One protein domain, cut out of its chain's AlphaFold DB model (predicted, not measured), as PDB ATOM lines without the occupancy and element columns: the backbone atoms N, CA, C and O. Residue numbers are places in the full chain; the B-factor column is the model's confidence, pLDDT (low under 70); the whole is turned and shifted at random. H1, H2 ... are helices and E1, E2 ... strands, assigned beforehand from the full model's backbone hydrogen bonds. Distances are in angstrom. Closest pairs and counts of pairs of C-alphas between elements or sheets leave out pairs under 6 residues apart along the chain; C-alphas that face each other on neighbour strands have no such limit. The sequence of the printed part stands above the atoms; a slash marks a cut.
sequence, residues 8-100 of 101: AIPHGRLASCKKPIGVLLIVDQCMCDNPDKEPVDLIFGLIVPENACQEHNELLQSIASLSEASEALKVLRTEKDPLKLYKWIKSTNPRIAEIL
ATOM      1  N   ALA A   8     -22.392 -41.567 -15.840       90.75
ATOM      2  CA  ALA A   8     -23.585 -40.805 -16.203       90.75
ATOM      3  C   ALA A   8     -23.824 -40.802 -17.720       90.75
ATOM      4  O   ALA A   8     -22.888 -40.695 -18.510       90.75
ATOM      5  N   ILE A   9     -25.096 -40.857 -18.134       90.56
ATOM      6  CA  ILE A   9     -25.506 -40.830 -19.553       90.56
ATOM      7  C   ILE A   9     -26.505 -39.679 -19.796       90.56
ATOM      8  O   ILE A   9     -27.703 -39.920 -20.008       90.56
ATOM      9  N   PRO A  10     -26.100 -38.401 -19.650       91.00
ATOM     10  CA  PRO A  10     -26.972 -37.266 -19.942       91.00
ATOM     11  C   PRO A  10     -27.379 -37.285 -21.415       91.00
ATOM     12  O   PRO A  10     -26.535 -37.214 -22.304       91.00
ATOM     13  N   HIS A  11     -28.682 -37.379 -21.676       92.75
ATOM     14  CA  HIS A  11     -29.195 -37.451 -23.035       92.75
ATOM     15  C   HIS A  11     -30.424 -36.575 -23.238       92.75
ATOM     16  O   HIS A  11     -31.161 -36.280 -22.297       92.75
ATOM     17  N   GLY A  12     -30.644 -36.162 -24.483       91.50
ATOM     18  CA  GLY A  12     -31.769 -35.315 -24.844       91.50
ATOM     19  C   GLY A  12     -32.044 -35.285 -26.341       91.50
ATOM     20  O   GLY A  12     -31.243 -35.727 -27.168       91.50
ATOM     21  N   ARG A  13     -33.210 -34.739 -26.683       92.56
ATOM     22  CA  ARG A  13     -33.621 -34.475 -28.063       92.56
ATOM     23  C   ARG A  13     -33.410 -32.999 -28.382       92.56
ATOM     24  O   ARG A  13     -33.631 -32.153 -27.519       92.56
ATOM     25  N   LEU A  14     -33.006 -32.694 -29.612       92.94
ATOM     26  CA  LEU A  14     -32.832 -31.321 -30.086       92.94
ATOM     27  C   LEU A  14     -33.367 -31.178 -31.518       92.94
ATOM     28  O   LEU A  14     -32.886 -31.852 -32.425       92.94
ATOM     29  N   ALA A  15     -34.328 -30.272 -31.733       90.94
ATOM     30  CA  ALA A  15     -34.996 -30.071 -33.027       90.94
ATOM     31  C   ALA A  15     -34.034 -29.709 -34.175       90.94
ATOM     32  O   ALA A  15     -34.196 -30.164 -35.304       90.94
ATOM     33  N   SER A  16     -33.003 -28.907 -33.895       91.88
ATOM     34  CA  SER A  16     -31.992 -28.506 -34.883       91.88
ATOM     35  C   SER A  16     -30.930 -29.580 -35.151       91.88
ATOM     36  O   SER A  16     -30.082 -29.406 -36.032       91.88
ATOM     37  N   CYS A  17     -30.962 -30.694 -34.417       90.88
ATOM     38  CA  CYS A  17     -30.019 -31.790 -34.568       90.88
ATOM     39  C   CYS A  17     -30.398 -32.654 -35.776       90.88
ATOM     40  O   CYS A  17     -31.497 -33.201 -35.844       90.88
ATOM     41  N   LYS A  18     -29.485 -32.782 -36.744       90.44
ATOM     42  CA  LYS A  18     -29.726 -33.540 -37.988       90.44
ATOM     43  C   LYS A  18     -29.310 -35.008 -37.910       90.44
ATOM     44  O   LYS A  18     -29.778 -35.810 -38.709       90.44
ATOM     45  N   LYS A  19     -28.406 -35.341 -36.990       91.38
ATOM     46  CA  LYS A  19     -27.867 -36.685 -36.763       91.38
ATOM     47  C   LYS A  19     -27.487 -36.826 -35.292       91.38
ATOM     48  O   LYS A  19     -27.172 -35.798 -34.698       91.38
ATOM     49  N   PRO A  20     -27.468 -38.028 -34.707       93.44
ATOM     50  CA  PRO A  20     -26.975 -38.208 -33.349       93.44
ATOM     51  C   PRO A  20     -25.559 -37.655 -33.157       93.44
ATOM     52  O   PRO A  20     -24.706 -37.769 -34.042       93.44
ATOM     53  N   ILE A  21     -25.322 -37.058 -31.995       94.56
ATOM     54  CA  ILE A  21     -24.023 -36.547 -31.561       94.56
ATOM     55  C   ILE A  21     -23.778 -37.064 -30.150       94.56
ATOM     56  O   ILE A  21     -24.613 -36.888 -29.261       94.56
ATOM     57  N   GLY A  22     -22.634 -37.705 -29.963       94.38
ATOM     58  CA  GLY A  22     -22.156 -38.221 -28.695       94.38
ATOM     59  C   GLY A  22     -20.911 -37.483 -28.229       94.38
ATOM     60  O   GLY A  22     -20.105 -37.034 -29.041       94.38
ATOM     61  N   VAL A  23     -20.731 -37.401 -26.916       94.75
ATOM     62  CA  VAL A  23     -19.490 -36.933 -26.292       94.75
ATOM     63  C   VAL A  23     -19.130 -37.896 -25.171       94.75
ATOM     64  O   VAL A  23     -19.983 -38.246 -24.359       94.75
ATOM     65  N   LEU A  24     -17.863 -38.302 -25.114       94.31
ATOM     66  CA  LEU A  24     -17.292 -39.007 -23.974       94.31
ATOM     67  C   LEU A  24     -16.410 -38.036 -23.192       94.31
ATOM     68  O   LEU A  24     -15.431 -37.521 -23.728       94.31
ATOM     69  N   LEU A  25     -16.745 -37.809 -21.925       93.19
ATOM     70  CA  LEU A  25     -15.914 -37.055 -20.993       93.19
ATOM     71  C   LEU A  25     -15.364 -38.006 -19.933       93.19
ATOM     72  O   LEU A  25     -16.114 -38.779 -19.337       93.19
ATOM     73  N   ILE A  26     -14.059 -37.909 -19.701       93.75
ATOM     74  CA  ILE A  26     -13.356 -38.577 -18.606       93.75
ATOM     75  C   ILE A  26     -12.875 -37.469 -17.678       93.75
ATOM     76  O   ILE A  26     -12.129 -36.587 -18.106       93.75
ATOM     77  N   VAL A  27     -13.339 -37.484 -16.435       92.44
ATOM     78  CA  VAL A  27     -13.087 -36.434 -15.441       92.44
ATOM     79  C   VAL A  27     -12.614 -37.062 -14.136       92.44
ATOM     80  O   VAL A  27     -12.938 -38.210 -13.857       92.44
ATOM     81  N   ASP A  28     -11.871 -36.316 -13.320       89.38
ATOM     82  CA  ASP A  28     -11.370 -36.850 -12.046       89.38
ATOM     83  C   ASP A  28     -12.512 -37.133 -11.059       89.38
ATOM     84  O   ASP A  28     -12.531 -38.167 -10.397       89.38
ATOM     85  N   GLN A  29     -13.472 -36.209 -10.968       84.38
ATOM     86  CA  GLN A  29     -14.684 -36.368 -10.176       84.38
ATOM     87  C   GLN A  29     -15.739 -35.342 -10.599       84.38
ATOM     88  O   GLN A  29     -15.462 -34.147 -10.700       84.38
ATOM     89  N   CYS A  30     -16.975 -35.796 -10.773       82.81
ATOM     90  CA  CYS A  30     -18.145 -34.951 -10.947       82.81
ATOM     91  C   CYS A  30     -19.180 -35.268  -9.863       82.81
ATOM     92  O   CYS A  30     -19.501 -36.434  -9.608       82.81
ATOM     93  N   MET A  31     -19.728 -34.225  -9.235       73.06
ATOM     94  CA  MET A  31     -20.937 -34.367  -8.429       73.06
ATOM     95  C   MET A  31     -22.140 -34.380  -9.370       73.06
ATOM     96  O   MET A  31     -22.589 -33.341  -9.846       73.06
ATOM     97  N   CYS A  32     -22.644 -35.574  -9.655       69.81
ATOM     98  CA  CYS A  32     -23.938 -35.774 -10.294       69.81
ATOM     99  C   CYS A  32     -24.916 -36.339  -9.263       69.81
ATOM    100  O   CYS A  32     -24.497 -37.067  -8.364       69.81
ATOM    101  N   ASP A  33     -26.210 -36.054  -9.424       67.00
ATOM    102  CA  ASP A  33     -27.258 -36.712  -8.641       67.00
ATOM    103  C   ASP A  33     -27.233 -38.217  -8.941       67.00
ATOM    104  O   ASP A  33     -27.725 -38.695  -9.971       67.00
ATOM    105  N   ASN A  34     -26.558 -38.959  -8.065       65.62
ATOM    106  CA  ASN A  34     -26.418 -40.404  -8.108       65.62
ATOM    107  C   ASN A  34     -27.178 -41.009  -6.925       65.62
ATOM    108  O   ASN A  34     -26.837 -40.677  -5.785       65.62
ATOM    109  N   PRO A  35     -28.161 -41.901  -7.155       64.31
ATOM    110  CA  PRO A  35     -28.813 -42.641  -6.075       64.31
ATOM    111  C   PRO A  35     -27.807 -43.356  -5.165       64.31
ATOM    112  O   PRO A  35     -27.981 -43.363  -3.945       64.31
ATOM    113  N   ASP A  36     -26.716 -43.859  -5.749       68.69
ATOM    114  CA  ASP A  36     -25.698 -44.650  -5.051       68.69
ATOM    115  C   ASP A  36     -24.593 -43.790  -4.413       68.69
ATOM    116  O   ASP A  36     -23.695 -44.309  -3.756       68.69
ATOM    117  N   LYS A  37     -24.650 -42.459  -4.586       68.06
ATOM    118  CA  LYS A  37     -23.655 -41.476  -4.105       68.06
ATOM    119  C   LYS A  37     -22.210 -41.727  -4.555       68.06
ATOM    120  O   LYS A  37     -21.300 -41.065  -4.056       68.06
ATOM    121  N   GLU A  38     -21.981 -42.634  -5.502       77.00
ATOM    122  CA  GLU A  38     -20.658 -42.816  -6.090       77.00
ATOM    123  C   GLU A  38     -20.289 -41.607  -6.961       77.00
ATOM    124  O   GLU A  38     -21.144 -41.114  -7.713       77.00
ATOM    125  N   PRO A  39     -19.036 -41.123  -6.879       85.81
ATOM    126  CA  PRO A  39     -18.546 -40.074  -7.762       85.81
ATOM    127  C   PRO A  39     -18.592 -40.527  -9.221       85.81
ATOM    128  O   PRO A  39     -18.209 -41.650  -9.540       85.81
ATOM    129  N   VAL A  40     -19.038 -39.636 -10.108       90.56
ATOM    130  CA  VAL A  40     -19.053 -39.894 -11.550       90.56
ATOM    131  C   VAL A  40     -17.722 -39.452 -12.150       90.56
ATOM    132  O   VAL A  40     -17.329 -38.299 -11.977       90.56
ATOM    133  N   ASP A  41     -17.051 -40.352 -12.862       93.00
ATOM    134  CA  ASP A  41     -15.781 -40.105 -13.558       93.00
ATOM    135  C   ASP A  41     -15.892 -40.293 -15.083       93.00
ATOM    136  O   ASP A  41     -15.067 -39.780 -15.842       93.00
ATOM    137  N   LEU A  42     -16.951 -40.966 -15.544       93.31
ATOM    138  CA  LEU A  42     -17.254 -41.182 -16.956       93.31
ATOM    139  C   LEU A  42     -18.623 -40.600 -17.311       93.31
ATOM    140  O   LEU A  42     -19.639 -40.917 -16.690       93.31
ATOM    141  N   ILE A  43     -18.669 -39.764 -18.348       93.12
ATOM    142  CA  ILE A  43     -19.912 -39.148 -18.823       93.12
ATOM    143  C   ILE A  43     -20.069 -39.404 -20.320       93.12
ATOM    144  O   ILE A  43     -19.252 -38.953 -21.122       93.12
ATOM    145  N   PHE A  44     -21.156 -40.078 -20.693       93.25
ATOM    146  CA  PHE A  44     -21.579 -40.276 -22.078       93.25
ATOM    147  C   PHE A  44     -22.743 -39.336 -22.406       93.25
ATOM    148  O   PHE A  44     -23.908 -39.644 -22.157       93.25
ATOM    149  N   GLY A  45     -22.425 -38.169 -22.956       93.75
ATOM    150  CA  GLY A  45     -23.420 -37.225 -23.455       93.75
ATOM    151  C   GLY A  45     -24.010 -37.684 -24.784       93.75
ATOM    152  O   GLY A  45     -23.257 -38.088 -25.665       93.75
ATOM    153  N   LEU A  46     -25.332 -37.597 -24.953       94.31
ATOM    154  CA  LEU A  46     -26.012 -37.973 -26.196       94.31
ATOM    155  C   LEU A  46     -27.104 -36.966 -26.586       94.31
ATOM    156  O   LEU A  46     -28.090 -36.788 -25.876       94.31
ATOM    157  N   ILE A  47     -26.972 -36.359 -27.762       94.62
ATOM    158  CA  ILE A  47     -28.012 -35.530 -28.375       94.62
ATOM    159  C   ILE A  47     -28.491 -36.200 -29.656       94.62
ATOM    160  O   ILE A  47     -27.692 -36.529 -30.528       94.62
ATOM    161  N   VAL A  48     -29.804 -36.366 -29.795       93.50
ATOM    162  CA  VAL A  48     -30.428 -36.970 -30.983       93.50
ATOM    163  C   VAL A  48     -31.463 -36.035 -31.620       93.50
ATOM    164  O   VAL A  48     -31.995 -35.150 -30.941       93.50
ATOM    165  N   PRO A  49     -31.794 -36.222 -32.911       93.38
ATOM    166  CA  PRO A  49     -32.941 -35.560 -33.531       93.38
ATOM    167  C   PRO A  49     -34.259 -35.894 -32.811       93.38
ATOM    168  O   PRO A  49     -34.432 -37.004 -32.301       93.38
ATOM    169  N   GLU A  50     -35.233 -34.979 -32.819       89.12
ATOM    170  CA  GLU A  50     -36.547 -35.207 -32.183       89.12
ATOM    171  C   GLU A  50     -37.235 -36.484 -32.683       89.12
ATOM    172  O   GLU A  50     -37.703 -37.288 -31.876       89.12
ATOM    173  N   ASN A  51     -37.186 -36.729 -33.993       83.94
ATOM    174  CA  ASN A  51     -37.862 -37.855 -34.647       83.94
ATOM    175  C   ASN A  51     -37.094 -39.191 -34.551       83.94
ATOM    176  O   ASN A  51     -37.606 -40.229 -34.968       83.94
ATOM    177  N   ALA A  52     -35.876 -39.201 -34.000       76.56
ATOM    178  CA  ALA A  52     -35.033 -40.392 -33.908       76.56
ATOM    179  C   ALA A  52     -35.410 -41.230 -32.675       76.56
ATOM    180  O   ALA A  52     -34.710 -41.226 -31.666       76.56
ATOM    181  N   CYS A  53     -36.570 -41.891 -32.680       74.50
ATOM    182  CA  CYS A  53     -37.019 -42.645 -31.503       74.50
ATOM    183  C   CYS A  53     -36.295 -43.995 -31.358       74.50
ATOM    184  O   CYS A  53     -35.784 -44.309 -30.285       74.50
ATOM    185  N   GLN A  54     -36.188 -44.757 -32.451       84.56
ATOM    186  CA  GLN A  54     -35.539 -46.070 -32.448       84.56
ATOM    187  C   GLN A  54     -34.012 -45.966 -32.335       84.56
ATOM    188  O   GLN A  54     -33.423 -46.569 -31.444       84.56
ATOM    189  N   GLU A  55     -33.383 -45.145 -33.180       85.38
ATOM    190  CA  GLU A  55     -31.929 -44.932 -33.171       85.38
ATOM    191  C   GLU A  55     -31.428 -44.435 -31.803       85.38
ATOM    192  O   GLU A  55     -30.402 -44.896 -31.311       85.38
ATOM    193  N   HIS A  56     -32.196 -43.569 -31.133       85.94
ATOM    194  CA  HIS A  56     -31.907 -43.131 -29.766       85.94
ATOM    195  C   HIS A  56     -31.813 -44.295 -28.778       85.94
ATOM    196  O   HIS A  56     -30.849 -44.387 -28.021       85.94
ATOM    197  N   ASN A  57     -32.798 -45.192 -28.791       88.38
ATOM    198  CA  ASN A  57     -32.840 -46.308 -27.853       88.38
ATOM    199  C   ASN A  57     -31.720 -47.313 -28.137       88.38
ATOM    200  O   ASN A  57     -31.103 -47.818 -27.204       88.38
ATOM    201  N   GLU A  58     -31.414 -47.563 -29.410       91.69
ATOM    202  CA  GLU A  58     -30.309 -48.439 -29.805       91.69
ATOM    203  C   GLU A  58     -28.937 -47.874 -29.388       91.69
ATOM    204  O   GLU A  58     -28.056 -48.624 -28.956       91.69
ATOM    205  N   LEU A  59     -28.752 -46.552 -29.471       92.12
ATOM    206  CA  LEU A  59     -27.543 -45.877 -28.989       92.12
ATOM    207  C   LEU A  59     -27.433 -45.936 -27.466       92.12
ATOM    208  O   LEU A  59     -26.371 -46.283 -26.951       92.12
ATOM    209  N   LEU A  60     -28.525 -45.668 -26.746       91.75
ATOM    210  CA  LEU A  60     -28.550 -45.793 -25.288       91.75
ATOM    211  C   LEU A  60     -28.234 -47.220 -24.833       91.75
ATOM    212  O   LEU A  60     -27.446 -47.387 -23.908       91.75
ATOM    213  N   GLN A  61     -28.788 -48.238 -25.497       91.69
ATOM    214  CA  GLN A  61     -28.470 -49.639 -25.208       91.69
ATOM    215  C   GLN A  61     -26.990 -49.938 -25.447       91.69
ATOM    216  O   GLN A  61     -26.352 -50.549 -24.598       91.69
ATOM    217  N   SER A  62     -26.421 -49.452 -26.554       92.75
ATOM    218  CA  SER A  62     -24.996 -49.642 -26.851       92.75
ATOM    219  C   SER A  62     -24.105 -49.015 -25.768       92.75
ATOM    220  O   SER A  62     -23.158 -49.644 -25.300       92.75
ATOM    221  N   ILE A  63     -24.424 -47.789 -25.335       92.12
ATOM    222  CA  ILE A  63     -23.688 -47.088 -24.271       92.12
ATOM    223  C   ILE A  63     -23.856 -47.809 -22.926       92.12
ATOM    224  O   ILE A  63     -22.879 -47.975 -22.198       92.12
ATOM    225  N   ALA A  64     -25.065 -48.271 -22.603       89.00
ATOM    226  CA  ALA A  64     -25.335 -49.037 -21.389       89.00
ATOM    227  C   ALA A  64     -24.539 -50.353 -21.359       89.00
ATOM    228  O   ALA A  64     -23.853 -50.624 -20.382       89.00
ATOM    229  N   SER A  65     -24.524 -51.121 -22.452       90.62
ATOM    230  CA  SER A  65     -23.744 -52.363 -22.533       90.62
ATOM    231  C   SER A  65     -22.237 -52.127 -22.406       90.62
ATOM    232  O   SER A  65     -21.551 -52.891 -21.729       90.62
ATOM    233  N   LEU A  66     -21.705 -51.048 -22.995       90.12
ATOM    234  CA  LEU A  66     -20.311 -50.640 -22.773       90.12
ATOM    235  C   LEU A  66     -20.048 -50.316 -21.292       90.12
ATOM    236  O   LEU A  66     -18.970 -50.611 -20.778       90.12
ATOM    237  N   SER A  67     -21.042 -49.728 -20.623       84.88
ATOM    238  CA  SER A  67     -20.987 -49.315 -19.217       84.88
ATOM    239  C   SER A  67     -21.044 -50.487 -18.229       84.88
ATOM    240  O   SER A  67     -20.648 -50.331 -17.080       84.88
ATOM    241  N   GLU A  68     -21.495 -51.662 -18.665       87.38
ATOM    242  CA  GLU A  68     -21.535 -52.894 -17.861       87.38
ATOM    243  C   GLU A  68     -20.272 -53.760 -18.037       87.38
ATOM    244  O   GLU A  68     -19.981 -54.633 -17.216       87.38
ATOM    245  N   ALA A  69     -19.487 -53.526 -19.092       90.56
ATOM    246  CA  ALA A  69     -18.304 -54.321 -19.405       90.56
ATOM    247  C   ALA A  69     -17.077 -53.859 -18.595       90.56
ATOM    248  O   ALA A  69     -16.438 -52.854 -18.909       90.56
ATOM    249  N   SER A  70     -16.694 -54.626 -17.570       90.00
ATOM    250  CA  SER A  70     -15.631 -54.244 -16.624       90.00
ATOM    251  C   SER A  70     -14.277 -53.938 -17.290       90.00
ATOM    252  O   SER A  70     -13.588 -52.975 -16.940       90.00
ATOM    253  N   GLU A  71     -13.921 -54.703 -18.319       93.38
ATOM    254  CA  GLU A  71     -12.713 -54.539 -19.118       93.38
ATOM    255  C   GLU A  71     -12.765 -53.261 -19.957       93.38
ATOM    256  O   GLU A  71     -11.759 -52.560 -20.070       93.38
ATOM    257  N   ALA A  72     -13.938 -52.925 -20.498       93.69
ATOM    258  CA  ALA A  72     -14.141 -51.683 -21.231       93.69
ATOM    259  C   ALA A  72     -13.975 -50.467 -20.317       93.69
ATOM    260  O   ALA A  72     -13.241 -49.539 -20.659       93.69
ATOM    261  N   LEU A  73     -14.581 -50.499 -19.126       93.31
ATOM    262  CA  LEU A  73     -14.435 -49.436 -18.129       93.31
ATOM    263  C   LEU A  73     -12.980 -49.232 -17.714       93.31
ATOM    264  O   LEU A  73     -12.521 -48.099 -17.567       93.31
ATOM    265  N   LYS A  74     -12.227 -50.325 -17.563       95.31
ATOM    266  CA  LYS A  74     -10.797 -50.251 -17.271       95.31
ATOM    267  C   LYS A  74     -10.038 -49.532 -18.386       95.31
ATOM    268  O   LYS A  74      -9.215 -48.672 -18.080       95.31
ATOM    269  N   VAL A  75     -10.308 -49.841 -19.655       96.44
ATOM    270  CA  VAL A  75      -9.674 -49.144 -20.788       96.44
ATOM    271  C   VAL A  75     -10.051 -47.661 -20.800       96.44
ATOM    272  O   VAL A  75      -9.155 -46.822 -20.848       96.44
ATOM    273  N   LEU A  76     -11.343 -47.338 -20.659       94.75
ATOM    274  CA  LEU A  76     -11.850 -45.958 -20.627       94.75
ATOM    275  C   LEU A  76     -11.190 -45.110 -19.529       94.75
ATOM    276  O   LEU A  76     -10.910 -43.938 -19.746       94.75
ATOM    277  N   ARG A  77     -10.899 -45.696 -18.362       94.56
ATOM    278  CA  ARG A  77     -10.266 -44.985 -17.237       94.56
ATOM    279  C   ARG A  77      -8.748 -44.848 -17.359       94.56
ATOM    280  O   ARG A  77      -8.163 -43.896 -16.826       94.56
ATOM    281  N   THR A  78      -8.094 -45.806 -18.013       96.19
ATOM    282  CA  THR A  78      -6.626 -45.917 -18.018       96.19
ATOM    283  C   THR A  78      -5.968 -45.310 -19.249       96.19
ATOM    284  O   THR A  78      -4.883 -44.745 -19.114       96.19
ATOM    285  N   GLU A  79      -6.594 -45.388 -20.424       97.00
ATOM    286  CA  GLU A  79      -6.037 -44.803 -21.643       97.00
ATOM    287  C   GLU A  79      -6.149 -43.275 -21.593       97.00
ATOM    288  O   GLU A  79      -7.221 -42.714 -21.373       97.00
ATOM    289  N   LYS A  80      -5.014 -42.596 -21.777       94.75
ATOM    290  CA  LYS A  80      -4.906 -41.133 -21.703       94.75
ATOM    291  C   LYS A  80      -4.714 -40.490 -23.071       94.75
ATOM    292  O   LYS A  80      -4.836 -39.276 -23.177       94.75
ATOM    293  N   ASP A  81      -4.422 -41.278 -24.105       95.69
ATOM    294  CA  ASP A  81      -4.350 -40.820 -25.489       95.69
ATOM    295  C   ASP A  81      -5.749 -40.873 -26.136       95.69
ATOM    296  O   ASP A  81      -6.259 -41.969 -26.418       95.69
ATOM    297  N   PRO A  82      -6.376 -39.716 -26.431       92.69
ATOM    298  CA  PRO A  82      -7.724 -39.676 -26.996       92.69
ATOM    299  C   PRO A  82      -7.828 -40.378 -28.354       92.69
ATOM    300  O   PRO A  82      -8.866 -40.956 -28.672       92.69
ATOM    301  N   LEU A  83      -6.759 -40.377 -29.161       95.06
ATOM    302  CA  LEU A  83      -6.764 -41.020 -30.475       95.06
ATOM    303  C   LEU A  83      -6.698 -42.541 -30.354       95.06
ATOM    304  O   LEU A  83      -7.351 -43.244 -31.131       95.06
ATOM    305  N   LYS A  84      -5.921 -43.069 -29.399       96.88
ATOM    306  CA  LYS A  84      -5.915 -44.513 -29.110       96.88
ATOM    307  C   LYS A  84      -7.251 -44.955 -28.545       96.88
ATOM    308  O   LYS A  84      -7.784 -45.964 -29.007       96.88
ATOM    309  N   LEU A  85      -7.815 -44.174 -27.627       95.69
ATOM    310  CA  LEU A  85      -9.115 -44.471 -27.051       95.69
ATOM    311  C   LEU A  85     -10.208 -44.479 -28.125       95.69
ATOM    312  O   LEU A  85     -10.942 -45.456 -28.241       95.69
ATOM    313  N   TYR A  86     -10.255 -43.456 -28.981       95.06
ATOM    314  CA  TYR A  86     -11.198 -43.403 -30.100       95.06
ATOM    315  C   TYR A  86     -11.050 -44.607 -31.041       95.06
ATOM    316  O   TYR A  86     -12.045 -45.227 -31.416       95.06
ATOM    317  N   LYS A  87      -9.816 -44.996 -31.397       96.62
ATOM    318  CA  LYS A  87      -9.565 -46.192 -32.224       96.62
ATOM    319  C   LYS A  87     -10.052 -47.475 -31.551       96.62
ATOM    320  O   LYS A  87     -10.645 -48.317 -32.224       96.62
ATOM    321  N   TRP A  88      -9.828 -47.619 -30.248       96.50
ATOM    322  CA  TRP A  88     -10.297 -48.771 -29.485       96.50
ATOM    323  C   TRP A  88     -11.832 -48.827 -29.436       96.50
ATOM    324  O   TRP A  88     -12.406 -49.869 -29.769       96.50
ATOM    325  N   ILE A  89     -12.506 -47.704 -29.145       95.38
ATOM    326  CA  ILE A  89     -13.976 -47.605 -29.186       95.38
ATOM    327  C   ILE A  89     -14.475 -47.956 -30.586       95.38
ATOM    328  O   ILE A  89     -15.377 -48.770 -30.722       95.38
ATOM    329  N   LYS A  90     -13.851 -47.432 -31.645       95.44
ATOM    330  CA  LYS A  90     -14.229 -47.749 -33.027       95.44
ATOM    331  C   LYS A  90     -14.111 -49.236 -33.357       95.44
ATOM    332  O   LYS A  90     -14.927 -49.743 -34.119       95.44
ATOM    333  N   SER A  91     -13.119 -49.932 -32.802       95.62
ATOM    334  CA  SER A  91     -12.933 -51.369 -33.038       95.62
ATOM    335  C   SER A  91     -13.918 -52.254 -32.268       95.62
ATOM    336  O   SER A  91     -14.287 -53.314 -32.759       95.62
ATOM    337  N   THR A  92     -14.348 -51.827 -31.079       94.12
ATOM    338  CA  THR A  92     -15.198 -52.626 -30.179       94.12
ATOM    339  C   THR A  92     -16.676 -52.258 -30.280       94.12
ATOM    340  O   THR A  92     -17.537 -53.116 -30.132       94.12
ATOM    341  N   ASN A  93     -16.966 -50.986 -30.553       93.75
ATOM    342  CA  ASN A  93     -18.295 -50.383 -30.606       93.75
ATOM    343  C   ASN A  93     -18.370 -49.345 -31.747       93.75
ATOM    344  O   ASN A  93     -18.433 -48.135 -31.489       93.75
ATOM    345  N   PRO A  94     -18.391 -49.786 -33.022       92.44
ATOM    346  CA  PRO A  94     -18.380 -48.888 -34.180       92.44
ATOM    347  C   PRO A  94     -19.498 -47.840 -34.147       92.44
ATOM    348  O   PRO A  94     -19.256 -46.668 -34.419       92.44
ATOM    349  N   ARG A  95     -20.696 -48.242 -33.712       91.88
ATOM    350  CA  ARG A  95     -21.877 -47.377 -33.615       91.88
ATOM    351  C   ARG A  95     -21.712 -46.229 -32.611       91.88
ATOM    352  O   ARG A  95     -22.197 -45.133 -32.861       91.88
ATOM    353  N   ILE A  96     -21.007 -46.447 -31.496       93.75
ATOM    354  CA  ILE A  96     -20.678 -45.356 -30.563       93.75
ATOM    355  C   ILE A  96     -19.649 -44.427 -31.220       93.75
ATOM    356  O   ILE A  96     -19.815 -43.213 -31.205       93.75
ATOM    357  N   ALA A  97     -18.617 -44.979 -31.863       94.31
ATOM    358  CA  ALA A  97     -17.580 -44.174 -32.513       94.31
ATOM    359  C   ALA A  97     -18.088 -43.307 -33.681       94.31
ATOM    360  O   ALA A  97     -17.468 -42.289 -33.986       94.31
ATOM    361  N   GLU A  98     -19.187 -43.692 -34.333       92.94
ATOM    362  CA  GLU A  98     -19.828 -42.922 -35.409       92.94
ATOM    363  C   GLU A  98     -20.465 -41.615 -34.926       92.94
ATOM    364  O   GLU A  98     -20.572 -40.662 -35.703       92.94
ATOM    365  N   ILE A  99     -20.875 -41.565 -33.656       93.38
ATOM    366  CA  ILE A  99     -21.544 -40.397 -33.081       93.38
ATOM    367  C   ILE A  99     -20.596 -39.508 -32.275       93.38
ATOM    368  O   ILE A  99     -20.932 -38.348 -32.049       93.38
ATOM    369  N   LEU A 100     -19.442 -40.027 -31.840       92.62
ATOM    370  CA  LEU A 100     -18.473 -39.263 -31.054       92.62
ATOM    371  C   LEU A 100     -17.901 -38.098 -31.872       92.62
ATOM    372  O   LEU A 100     -17.375 -38.304 -32.970       92.62
TER     373      LEU A 100
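This is residues 8 to 100 of the 101 residues of the protein "PTS sugar transporter subunit IIA" of Aeromonadales bacterium (UniProt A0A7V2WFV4). A small three-stranded sheet has helices over one face and no named helix on the other face: H1 runs along the sheet over E3, H2 crosses it near the far end of H1, and H4 stands over E2. H3 packs on H4 away from the strands, and E2 bends sharply before the loop to E3. The printed part has 93 residues, with three named strands and then four named helices along the chain, E1 E2 E3 H1 H2 H3 H4; the sheet order is E1 E3 E2, mixed, and the class is mixed, helices and strands. It is compact, with a radius of gyration of the C-alphas of 13.5 A and spans of 35 by 32 by 20 A.

E1, residues 11 to 13, is an edge strand and the parallel neighbour of E3, residues 40 to 48, at 14 degrees, with N 12 and O 46 3.0 A apart, within hydrogen-bond range. E2, residues 21 to 30, is the other edge strand and forms an antiparallel hairpin with E3 at 162 degrees; N 23 and O 45 are 2.9 A apart, and N 30 and O 40 2.8 A. E2 bends by 95 degrees at residue 27. H1, residues 53 to 68, is on the sheet over E3 at a height of 10.2 A and runs along the strands, at 13 degrees to E3 on the local plane. H2, residues 70 to 78, is on the same face at a height of 10.1 A, over E3 and across the strands at 76 degrees on the local plane. H1 and H2 only just touch, with 3 pairs of C-alphas within 8 A, and only at the corner; the closest C-alphas, of Leu 66 and Ala 72, are 6.4 A apart. H3, residues 82 to 92, is not on the sheet; it is close to H2 but not clearly touching, with C-alphas 76 and 85 closest at 7.1 A. H4, residues 94 to 99, touches H3 at a steep tilt of 48 degrees, with C-alphas 90 and 97 closest at 4.9 A. H4 also touches residues 59 to 63 of H1, with C-alphas 59 and 96 closest at 7.1 A, and stands up from the sheet on the same face as H1. In H1, H2 and H3 every O i to N i+4 pair is within hydrogen-bond range; in H4, 1 of 2 is.

E1 begins at C-alpha 11, (-29.195, -37.451, -23.035), and is 7.3 A long. E2 measures 21.5 A, E3 22.7 A, H1 23.0 A, H2 12.3 A, H3 15.3 A and H4 9.1 A. H1 begins at C-alpha 53, (-37.019, -42.645, -31.503), and H4 ends at C-alpha 99, (-21.544, -40.397, -33.081).

The C-alphas of Asn 51 and Thr 78, the two farthest apart, are 36.3 A apart. The printed part has no cut and no long link. The model's mean pLDDT over the printed part is 89.9, and residues 32 to 37, between E2 and E3, are under 70.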